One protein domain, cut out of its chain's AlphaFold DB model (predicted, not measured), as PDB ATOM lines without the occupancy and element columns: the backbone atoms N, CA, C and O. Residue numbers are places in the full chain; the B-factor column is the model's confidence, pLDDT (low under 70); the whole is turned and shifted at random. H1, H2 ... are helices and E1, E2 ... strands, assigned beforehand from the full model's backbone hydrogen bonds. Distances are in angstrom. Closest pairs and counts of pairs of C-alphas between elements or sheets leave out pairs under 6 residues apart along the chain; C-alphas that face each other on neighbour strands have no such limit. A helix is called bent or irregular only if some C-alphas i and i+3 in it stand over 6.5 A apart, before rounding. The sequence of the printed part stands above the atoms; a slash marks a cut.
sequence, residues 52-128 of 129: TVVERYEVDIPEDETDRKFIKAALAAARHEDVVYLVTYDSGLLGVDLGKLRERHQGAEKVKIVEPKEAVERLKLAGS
ATOM      1  N   THR A  52      95.493 100.955 105.974       87.06
ATOM      2  CA  THR A  52      96.831 100.550 106.432       87.06
ATOM      3  C   THR A  52      96.955  99.038 106.645       87.06
ATOM      4  O   THR A  52      98.051  98.492 106.547       87.06
ATOM      5  N   VAL A  53      95.852  98.337 106.934       85.88
ATOM      6  CA  VAL A  53      95.827  96.875 107.072       85.88
ATOM      7  C   VAL A  53      95.823  96.213 105.699       85.88
ATOM      8  O   VAL A  53      96.505  95.211 105.502       85.88
ATOM      9  N   VAL A  54      95.083  96.783 104.747       86.50
ATOM     10  CA  VAL A  54      94.994  96.285 103.368       86.50
ATOM     11  C   VAL A  54      96.312  96.506 102.619       86.50
ATOM     12  O   VAL A  54      96.786  95.617 101.917       86.50
ATOM     13  N   GLU A  55      96.942  97.665 102.791       89.00
ATOM     14  CA  GLU A  55      98.151  98.054 102.059       89.00
ATOM     15  C   GLU A  55      99.389  97.224 102.421       89.00
ATOM     16  O   GLU A  55     100.260  97.060 101.568       89.00
ATOM     17  N   ARG A  56      99.429  96.623 103.621       89.38
ATOM     18  CA  ARG A  56     100.509  95.718 104.073       89.38
ATOM     19  C   ARG A  56     100.661  94.460 103.223       89.38
ATOM     20  O   ARG A  56     101.697  93.807 103.289       89.38
ATOM     21  N   TYR A  57      99.630  94.086 102.473       88.69
ATOM     22  CA  TYR A  57      99.691  92.919 101.609       88.69
ATOM     23  C   TYR A  57     100.396  93.272 100.302       88.69
ATOM     24  O   TYR A  57      99.900  94.063  99.496       88.69
ATOM     25  N   GLU A  58     101.549  92.652 100.077       90.12
ATOM     26  CA  GLU A  58     102.260  92.711  98.805       90.12
ATOM     27  C   GLU A  58     101.665  91.687  97.838       90.12
ATOM     28  O   GLU A  58     101.732  90.477  98.063       90.12
ATOM     29  N   VAL A  59     101.037  92.198  96.781       90.19
ATOM     30  CA  VAL A  59     100.350  91.419  95.750       90.19
ATOM     31  C   VAL A  59     100.796  91.971  94.402       90.19
ATOM     32  O   VAL A  59     100.554  93.139  94.097       90.19
ATOM     33  N   ASP A  60     101.473  91.134  93.628       88.56
ATOM     34  CA  ASP A  60     102.029  91.418  92.302       88.56
ATOM     35  C   ASP A  60     101.124  90.931  91.157       88.56
ATOM     36  O   ASP A  60     101.285  91.374  90.018       88.56
ATOM     37  N   ILE A  61     100.130  90.093  91.465       86.81
ATOM     38  CA  ILE A  61      99.164  89.538  90.511       86.81
ATOM     39  C   ILE A  61      97.710  89.823  90.933       86.81
ATOM     40  O   ILE A  61      97.394  89.714  92.117       86.81
ATOM     41  N   PRO A  62      96.799  90.143  89.997       86.38
ATOM     42  CA  PRO A  62      97.024  90.343  88.560       86.38
ATOM     43  C   PRO A  62      97.734  91.677  88.279       86.38
ATOM     44  O   PRO A  62      98.062  92.406  89.208       86.38
ATOM     45  N   GLU A  63      98.027  91.987  87.013       85.12
ATOM     46  CA  GLU A  63      98.707  93.238  86.633       85.12
ATOM     47  C   GLU A  63      97.880  94.489  86.955       85.12
ATOM     48  O   GLU A  63      98.447  95.519  87.326       85.12
ATOM     49  N   ASP A  64      96.551  94.381  86.859       90.94
ATOM     50  CA  ASP A  64      95.640  95.486  87.130       90.94
ATOM     51  C   ASP A  64      95.677  95.910  88.608       90.94
ATOM     52  O   ASP A  64      95.502  95.120  89.540       90.94
ATOM     53  N   GLU A  65      95.908  97.203  88.835       88.31
ATOM     54  CA  GLU A  65      96.054  97.765  90.177       88.31
ATOM     55  C   GLU A  65      94.745  97.718  90.982       88.31
ATOM     56  O   GLU A  65      94.765  97.596  92.211       88.31
ATOM     57  N   THR A  66      93.598  97.811  90.311       88.75
ATOM     58  CA  THR A  66      92.280  97.766  90.957       88.75
ATOM     59  C   THR A  66      91.989  96.355  91.448       88.75
ATOM     60  O   THR A  66      91.605  96.160  92.602       88.75
ATOM     61  N   ASP A  67      92.264  95.363  90.615       90.69
ATOM     62  CA  ASP A  67      92.135  93.953  90.951       90.69
ATOM     63  C   ASP A  67      93.052  93.542  92.103       90.69
ATOM     64  O   ASP A  67      92.620  92.856  93.038       90.69
ATOM     65  N   ARG A  68      94.291  94.055  92.128       91.94
ATOM     66  CA  ARG A  68      95.189  93.878  93.280       91.94
ATOM     67  C   ARG A  68      94.553  94.384  94.571       91.94
ATOM     68  O   ARG A  68      94.661  93.713  95.597       91.94
ATOM     69  N   LYS A  69      93.866  95.533  94.555       91.25
ATOM     70  CA  LYS A  69      93.187  96.075  95.752       91.25
ATOM     71  C   LYS A  69      92.096  95.131  96.256       91.25
ATOM     72  O   LYS A  69      91.981  94.946  97.469       91.25
ATOM     73  N   PHE A  70      91.346  94.486  95.362       92.06
ATOM     74  CA  PHE A  70      90.344  93.492  95.755       92.06
ATOM     75  C   PHE A  70      90.969  92.251  96.400       92.06
ATOM     76  O   PHE A  70      90.468  91.781  97.424       92.06
ATOM     77  N   ILE A  71      92.092  91.761  95.871       92.94
ATOM     78  CA  ILE A  71      92.817  90.631  96.465       92.94
ATOM     79  C   ILE A  71      93.378  91.001  97.838       92.94
ATOM     80  O   ILE A  71      93.184  90.253  98.795       92.94
ATOM     81  N   LYS A  72      94.010  92.172  97.976       93.81
ATOM     82  CA  LYS A  72      94.510  92.656  99.273       93.81
ATOM     83  C   LYS A  72      93.390  92.745 100.312       93.81
ATOM     84  O   LYS A  72      93.564  92.303 101.445       93.81
ATOM     85  N   ALA A  73      92.224  93.266  99.926       92.00
ATOM     86  CA  ALA A  73      91.063  93.330 100.809       92.00
ATOM     87  C   ALA A  73      90.568  91.928 101.210       92.00
ATOM     88  O   ALA A  73      90.260  91.698 102.379       92.00
ATOM     89  N   ALA A  74      90.543  90.977 100.272       92.31
ATOM     90  CA  ALA A  74      90.166  89.595 100.557       92.31
ATOM     91  C   ALA A  74      91.155  88.906 101.516       92.31
ATOM     92  O   ALA A  74      90.730  88.227 102.450       92.31
ATOM     93  N   LEU A  75      92.461  89.128 101.339       92.38
ATOM     94  CA  LEU A  75      93.501  88.621 102.240       92.38
ATOM     95  C   LEU A  75      93.396  89.230 103.644       92.38
ATOM     96  O   LEU A  75      93.528  88.513 104.637       92.38
ATOM     97  N   ALA A  76      93.105  90.530 103.739       91.38
ATOM     98  CA  ALA A  76      92.872  91.192 105.018       91.38
ATOM     99  C   ALA A  76      91.642  90.613 105.739       91.38
ATOM    100  O   ALA A  76      91.711  90.325 106.934       91.38
ATOM    101  N   ALA A  77      90.543  90.373 105.017       89.00
ATOM    102  CA  ALA A  77      89.344  89.737 105.567       89.00
ATOM    103  C   ALA A  77      89.594  88.281 106.009       89.00
ATOM    104  O   ALA A  77      89.083  87.852 107.043       89.00
ATOM    105  N   ALA A  78      90.440  87.536 105.291       90.62
ATOM    106  CA  ALA A  78      90.772  86.139 105.594       90.62
ATOM    107  C   ALA A  78      91.502  85.943 106.939       90.62
ATOM    108  O   ALA A  78      91.618  84.821 107.444       90.62
ATOM    109  N   ARG A  79      91.975  87.029 107.564       85.06
ATOM    110  CA  ARG A  79      92.476  86.994 108.946       85.06
ATOM    111  C   ARG A  79      91.379  86.707 109.967       85.06
ATOM    112  O   ARG A  79      91.682  86.145 111.014       85.06
ATOM    113  N   HIS A  80      90.148  87.116 109.675       83.50
ATOM    114  CA  HIS A  80      89.021  87.066 110.607       83.50
ATOM    115  C   HIS A  80      87.974  86.025 110.219       83.50
ATOM    116  O   HIS A  80      87.266  85.535 111.090       83.50
ATOM    117  N   GLU A  81      87.906  85.674 108.938       83.19
ATOM    118  CA  GLU A  81      86.927  84.732 108.405       83.19
ATOM    119  C   GLU A  81      87.580  83.396 108.035       83.19
ATOM    120  O   GLU A  81      88.744  83.342 107.625       83.19
ATOM    121  N   ASP A  82      86.818  82.307 108.137       85.12
ATOM    122  CA  ASP A  82      87.279  80.967 107.751       85.12
ATOM    123  C   ASP A  82      87.355  80.795 106.231       85.12
ATOM    124  O   ASP A  82      88.223  80.089 105.715       85.12
ATOM    125  N   VAL A  83      86.446  81.450 105.501       87.62
ATOM    126  CA  VAL A  83      86.409  81.459 104.036       87.62
ATOM    127  C   VAL A  83      85.967  82.832 103.553       87.62
ATOM    128  O   VAL A  83      84.923  83.335 103.960       87.62
ATOM    129  N   VAL A  84      86.720  83.405 102.618       89.94
ATOM    130  CA  VAL A  84      86.395  84.674 101.965       89.94
ATOM    131  C   VAL A  84      86.126  84.421 100.490       89.94
ATOM    132  O   VAL A  84      86.971  83.881  99.779       89.94
ATOM    133  N   TYR A  85      84.952  84.833 100.017       89.06
ATOM    134  CA  TYR A  85      84.592  84.752  98.605       89.06
ATOM    135  C   TYR A  85      84.767  86.113  97.937       89.06
ATOM    136  O   TYR A  85      84.051  87.062  98.256       89.06
ATOM    137  N   LEU A  86      85.686  86.191  96.977       91.50
ATOM    138  CA  LEU A  86      85.782  87.306  96.049       91.50
ATOM    139  C   LEU A  86      84.912  86.986  94.831       91.50
ATOM    140  O   LEU A  86      85.241  86.129  94.017       91.50
ATOM    141  N   VAL A  87      83.755  87.634  94.749       88.69
ATOM    142  CA  VAL A  87      82.746  87.334  93.731       88.69
ATOM    143  C   VAL A  87      82.889  88.304  92.563       88.69
ATOM    144  O   VAL A  87      82.740  89.510  92.751       88.69
ATOM    145  N   THR A  88      83.150  87.791  91.361       88.44
ATOM    146  CA  THR A  88      83.420  88.625  90.179       88.44
ATOM    147  C   THR A  88      82.941  87.974  88.877       88.44
ATOM    148  O   THR A  88      82.796  86.757  88.798       88.44
ATOM    149  N   TYR A  89      82.683  88.797  87.858       86.94
ATOM    150  CA  TYR A  89      82.525  88.362  86.461       86.94
ATOM    151  C   TYR A  89      83.783  88.631  85.623       86.94
ATOM    152  O   TYR A  89      83.811  88.292  84.442       86.94
ATOM    153  N   ASP A  90      84.788  89.288  86.202       88.56
ATOM    154  CA  ASP A  90      86.028  89.607  85.510       88.56
ATOM    155  C   ASP A  90      86.851  88.332  85.298       88.56
ATOM    156  O   ASP A  90      87.254  87.668  86.256       88.56
ATOM    157  N   SER A  91      87.084  87.976  84.035       85.56
ATOM    158  CA  SER A  91      87.840  86.778  83.668       85.56
ATOM    159  C   SER A  91      89.322  86.868  84.030       85.56
ATOM    160  O   SER A  91      89.933  85.838  84.306       85.56
ATOM    161  N   GLY A  92      89.900  88.073  84.036       86.75
ATOM    162  CA  GLY A  92      91.273  88.309  84.473       86.75
ATOM    163  C   GLY A  92      91.427  88.001  85.957       86.75
ATOM    164  O   GLY A  92      92.328  87.256  86.336       86.75
ATOM    165  N   LEU A  93      90.482  88.469  86.775       88.62
ATOM    166  CA  LEU A  93      90.462  88.194  88.211       88.62
ATOM    167  C   LEU A  93      90.119  86.725  88.526       88.62
ATOM    168  O   LEU A  93      90.731  86.137  89.415       88.62
ATOM    169  N   LEU A  94      89.190  86.100  87.789       89.69
ATOM    170  CA  LEU A  94      88.882  84.662  87.917       89.69
ATOM    171  C   LEU A  94      90.082  83.770  87.574       89.69
ATOM    172  O   LEU A  94      90.233  82.699  88.157       89.69
ATOM    173  N   GLY A  95      90.924  84.205  86.636       86.81
ATOM    174  CA  GLY A  95      92.128  83.492  86.212       86.81
ATOM    175  C   GLY A  95      93.327  83.651  87.149       86.81
ATOM    176  O   GLY A  95      94.383  83.080  86.872       86.81
ATOM    177  N   VAL A  96      93.204  84.419  88.237       90.44
ATOM    178  CA  VAL A  96      94.316  84.638  89.164       90.44
ATOM    179  C   VAL A  96      94.653  83.353  89.908       90.44
ATOM    180  O   VAL A  96      93.859  82.814  90.680       90.44
ATOM    181  N   ASP A  97      95.895  82.912  89.734       88.38
ATOM    182  CA  ASP A  97      96.453  81.798  90.484       88.38
ATOM    183  C   ASP A  97      96.808  82.228  91.915       88.38
ATOM    184  O   ASP A  97      97.914  82.691  92.212       88.38
ATOM    185  N   LEU A  98      95.852  82.037  92.825       88.50
ATOM    186  CA  LEU A  98      96.058  82.253  94.256       88.50
ATOM    187  C   LEU A  98      97.134  81.330  94.851       88.50
ATOM    188  O   LEU A  98      97.625  81.629  95.936       88.50
ATOM    189  N   GLY A  99      97.516  80.233  94.183       86.62
ATOM    190  CA  GLY A  99      98.562  79.316  94.637       86.62
ATOM    191  C   GLY A  99      99.892  80.027  94.866       86.62
ATOM    192  O   GLY A  99     100.484  79.891  95.934       86.62
ATOM    193  N   LYS A 100     100.289  80.895  93.931       83.81
ATOM    194  CA  LYS A 100     101.497  81.729  94.051       83.81
ATOM    195  C   LYS A 100     101.445  82.682  95.246       83.81
ATOM    196  O   LYS A 100     102.467  82.977  95.858       83.81
ATOM    197  N   LEU A 101     100.249  83.153  95.606       85.38
ATOM    198  CA  LEU A 101     100.059  84.028  96.763       85.38
ATOM    199  C   LEU A 101     100.087  83.264  98.091       85.38
ATOM    200  O   LEU A 101     100.411  83.875  99.104       85.38
ATOM    201  N   ARG A 102      99.802  81.954  98.107       85.06
ATOM    202  CA  ARG A 102      99.840  81.130  99.333       85.06
ATOM    203  C   ARG A 102     101.236  81.004  99.916       85.06
ATOM    204  O   ARG A 102     101.375  80.998 101.133       85.06
ATOM    205  N   GLU A 103     102.255  80.964  99.061       81.62
ATOM    206  CA  GLU A 103     103.656  80.897  99.496       81.62
ATOM    207  C   GLU A 103     104.052  82.116 100.339       81.62
ATOM    208  O   GLU A 103     104.825  81.994 101.286       81.62
ATOM    209  N   ARG A 104     103.491  83.292 100.022       85.12
ATOM    210  CA  ARG A 104     103.773  84.556 100.722       85.12
ATOM    211  C   ARG A 104     102.754  84.870 101.814       85.12
ATOM    212  O   ARG A 104     103.098  85.466 102.829       85.12
ATOM    213  N   HIS A 105     101.502  84.463 101.614       87.31
ATOM    214  CA  HIS A 105     100.369  84.806 102.466       87.31
ATOM    215  C   HIS A 105      99.544  83.557 102.768       87.31
ATOM    216  O   HIS A 105      98.659  83.193 101.996       87.31
ATOM    217  N   GLN A 106      99.744  82.945 103.939       83.25
ATOM    218  CA  GLN A 106      98.964  81.770 104.373       83.25
ATOM    219  C   GLN A 106      97.440  82.013 104.328       83.25
ATOM    220  O   GLN A 106      96.658  81.111 104.039       83.25
ATOM    221  N   GLY A 107      96.997  83.262 104.533       85.19
ATOM    222  CA  GLY A 107      95.588  83.652 104.416       85.19
ATOM    223  C   GLY A 107      94.980  83.467 103.017       85.19
ATOM    224  O   GLY A 107      93.759  83.383 102.899       85.19
ATOM    225  N   ALA A 108      95.796  83.350 101.964       89.69
ATOM    226  CA  ALA A 108      95.327  83.136 100.595       89.69
ATOM    227  C   ALA A 108      94.620  81.783 100.406       89.69
ATOM    228  O   ALA A 108      93.809  81.641  99.494       89.69
ATOM    229  N   GLU A 109      94.861  80.796 101.274       90.94
ATOM    230  CA  GLU A 109      94.155  79.505 101.242       90.94
ATOM    231  C   GLU A 109      92.655  79.635 101.517       90.94
ATOM    232  O   GLU A 109      91.846  78.857 101.006       90.94
ATOM    233  N   LYS A 110      92.280  80.643 102.304       92.38
ATOM    234  CA  LYS A 110      90.894  80.911 102.688       92.38
ATOM    235  C   LYS A 110      90.142  81.733 101.645       92.38
ATOM    236  O   LYS A 110      88.915  81.811 101.701       92.38
ATOM    237  N   VAL A 111      90.855  82.348 100.702       93.06
ATOM    238  CA  VAL A 111      90.270  83.186  99.654       93.06
ATOM    239  C   VAL A 111      89.864  82.319  98.465       93.06
ATOM    240  O   VAL A 111      90.613  81.459  98.007       93.06
ATOM    241  N   LYS A 112      88.655  82.549  97.950       92.62
ATOM    242  CA  LYS A 112      88.120  81.883  96.759       92.62
ATOM    243  C   LYS A 112      87.568  82.929  95.807       92.62
ATOM    244  O   LYS A 112      86.655  83.662  96.181       92.62
ATOM    245  N   ILE A 113      88.100  82.980  94.591       93.19
ATOM    246  CA  ILE A 113      87.555  83.821  93.523       93.19
ATOM    247  C   ILE A 113      86.538  82.979  92.762       93.19
ATOM    248  O   ILE A 113      86.860  81.874  92.332       93.19
ATOM    249  N   VAL A 114      85.296  83.449  92.676       90.06
ATOM    250  CA  VAL A 114      84.188  82.667  92.111       90.06
ATOM    251  C   VAL A 114      83.250  83.539  91.294       90.06
ATOM    252  O   VAL A 114      83.076  84.733  91.560       90.06
ATOM    253  N   GLU A 115      82.563  82.911  90.346       87.00
ATOM    254  CA  GLU A 115      81.444  83.551  89.667       87.00
ATOM    255  C   GLU A 115      80.235  83.705  90.607       87.00
ATOM    256  O   GLU A 115      80.007  82.877  91.499       87.00
ATOM    257  N   PRO A 116      79.357  84.698  90.376       85.44
ATOM    258  CA  PRO A 116      78.150  84.881  91.180       85.44
ATOM    259  C   PRO A 116      77.224  83.666  91.221       85.44
ATOM    260  O   PRO A 116      76.625  83.394  92.262       85.44
ATOM    261  N   LYS A 117      77.101  82.918  90.114       80.44
ATOM    262  CA  LYS A 117      76.272  81.702  90.077       80.44
ATOM    263  C   LYS A 117      76.796  80.657  91.056       80.44
ATOM    264  O   LYS A 117      76.028  80.107  91.840       80.44
ATOM    265  N   GLU A 118      78.104  80.438  91.051       82.31
ATOM    266  CA  GLU A 118      78.757  79.499  91.950       82.31
ATOM    267  C   GLU A 118      78.656  79.947  93.415       82.31
ATOM    268  O   GLU A 118      78.338  79.140  94.289       82.31
ATOM    269  N   ALA A 119      78.853  81.241  93.689       80.12
ATOM    270  CA  ALA A 119      78.703  81.798  95.033       80.12
ATOM    271  C   ALA A 119      77.302  81.533  95.610       80.12
ATOM    272  O   ALA A 119      77.166  81.117  96.762       80.12
ATOM    273  N   VAL A 120      76.254  81.723  94.800       75.25
ATOM    274  CA  VAL A 120      74.865  81.459  95.201       75.25
ATOM    275  C   VAL A 120      74.650  79.983  95.533       75.25
ATOM    276  O   VAL A 120      74.042  79.685  96.562       75.25
ATOM    277  N   GLU A 121      75.155  79.055  94.717       75.62
ATOM    278  CA  GLU A 121      75.027  77.619  95.001       75.62
ATOM    279  C   GLU A 121      75.764  77.222  96.289       75.62
ATOM    280  O   GLU A 121      75.203  76.533  97.143       75.62
ATOM    281  N   ARG A 122      76.975  77.744  96.508       74.25
ATOM    282  CA  ARG A 122      77.741  77.504  97.743       74.25
ATOM    283  C   ARG A 122      77.024  78.036  98.987       74.25
ATOM    284  O   ARG A 122      77.001  77.364 100.017       74.25
ATOM    285  N   LEU A 123      76.397  79.210  98.896       69.12
ATOM    286  CA  LEU A 123      75.618  79.791  99.995       69.12
ATOM    287  C   LEU A 123      74.342  78.990 100.297       69.12
ATOM    288  O   LEU A 123      73.986  78.829 101.465       69.12
ATOM    289  N   LYS A 124      73.667  78.449  99.274       69.12
ATOM    290  CA  LYS A 124      72.508  77.558  99.469       69.12
ATOM    291  C   LYS A 124      72.892  76.289 100.232       69.12
ATOM    292  O   LYS A 124      72.153  75.874 101.127       69.12
ATOM    293  N   LEU A 125      74.045  75.703  99.909       67.12
ATOM    294  CA  LEU A 125      74.561  74.510 100.585       67.12
ATOM    295  C   LEU A 125      74.941  74.797 102.046       67.12
ATOM    296  O   LEU A 125      74.652  73.988 102.922       67.12
ATOM    297  N   ALA A 126      75.532  75.964 102.321       62.03
ATOM    298  CA  ALA A 126      75.922  76.363 103.675       62.03
ATOM    299  C   ALA A 126      74.721  76.615 104.607       62.03
ATOM    300  O   ALA A 126      74.788  76.292 105.787       62.03
ATOM    301  N   GLY A 127      73.613  77.154 104.086       51.97
ATOM    302  CA  GLY A 127      72.396  77.440 104.860       51.97
ATOM    303  C   GLY A 127      71.392  76.284 104.972       51.97
ATOM    304  O   GLY A 127      70.250  76.535 105.364       51.97
ATOM    305  N   SER A 128      71.780  75.071 104.560       42.09
ATOM    306  CA  SER A 128      70.967  73.843 104.640       42.09
ATOM    307  C   SER A 128      71.398  72.897 105.776       42.09
ATOM    308  O   SER A 128      70.915  71.768 105.839       42.09
TER     309      SER A 128
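This is residues 52 to 128 of the 129 residues of an uncharacterized protein of Pyrobaculum sp. OCT_11 (UniProt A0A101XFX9). Two short parallel strands, E1 and E2, run side by side through the middle of a small, mostly helical domain, with the longest helix, H2, packed on them through its residues 70 to 77 and the short helix H1 packed on H2. Three short helices, H3, H4 and H5, fill the chain between the strands, while H6 lies at the far end from H1, and its residues 123 to 126, with 127 and 128 after them, stick out as a free tail. The printed part has 77 residues, with six named helices and two named strands in the order H1 H2 E1 H3 H4 H5 E2 H6. The whole is compact, with a radius of gyration of the C-alphas of 12.4 A, and spans 37 by 27 by 21 A.

E1, residues 84 to 87, and E2, residues 111 to 114, are parallel neighbours at 25 degrees; N 86 and O 112 are 2.8 A apart and N 114 and O 86 are 3.0 A apart, both within hydrogen-bond range. H2, residues 65 to 77, comes closest to E1 at the C-alphas of Ala 74 and Val 84, 6.4 A apart. H1, residues 52 to 55, touches H2, the closest C-alphas being those of Val 54 and Lys 72, 5.5 A apart. H3, residues 91 to 94, H4, residues 98 to 102, and H5, residues 106 to 110, stand between E1 and E2 in a strand-helix-strand unit, two parallel neighbour strands with helices between them along the chain. H4 and H5 touch, with the C-alphas of Arg 102 and Ala 108 closest at 5.1 A. H2 and H5 are close but not clearly touching, with the C-alphas of Leu 75 and Gly 107 closest at 5.8 A. The closest C-alphas of H3 and E2 are those of Leu 94 and Ile 113, 5.8 A apart. H6, residues 116 to 126, touches no helix; its closest C-alpha to E1 is that of Pro 116, 5.8 A from that of Val 87. Every O i to N i+4 pair is within hydrogen-bond range in H2, H4 and H6; H5 has 0 of 1, with 2 of 2 O i to N i+3 pairs within range, and H1 and H3 are too short for an O i to N i+4 pair.

H1 begins at C-alpha 52, (96.831, 100.550, 106.432). H2 is 18.6 A long from first to last C-alpha and H6 is 15.3 A, ending at C-alpha 126, (75.922, 76.363, 103.675). E1 measures 9.4 A and E2 9.7 A, with E2 beginning at C-alpha 111, (90.270, 83.186, 99.654). H5 is neither bent nor irregular, but only just: C-alphas 106 and 109 are 6.2 A apart.

The two C-alphas farthest apart, those of Glu 63 and Ser 128, are 38.3 A apart. The printed part has no cut, and no link is long. The mean pLDDT of the printed part is 85.5; residues 123 to 128 are under 70.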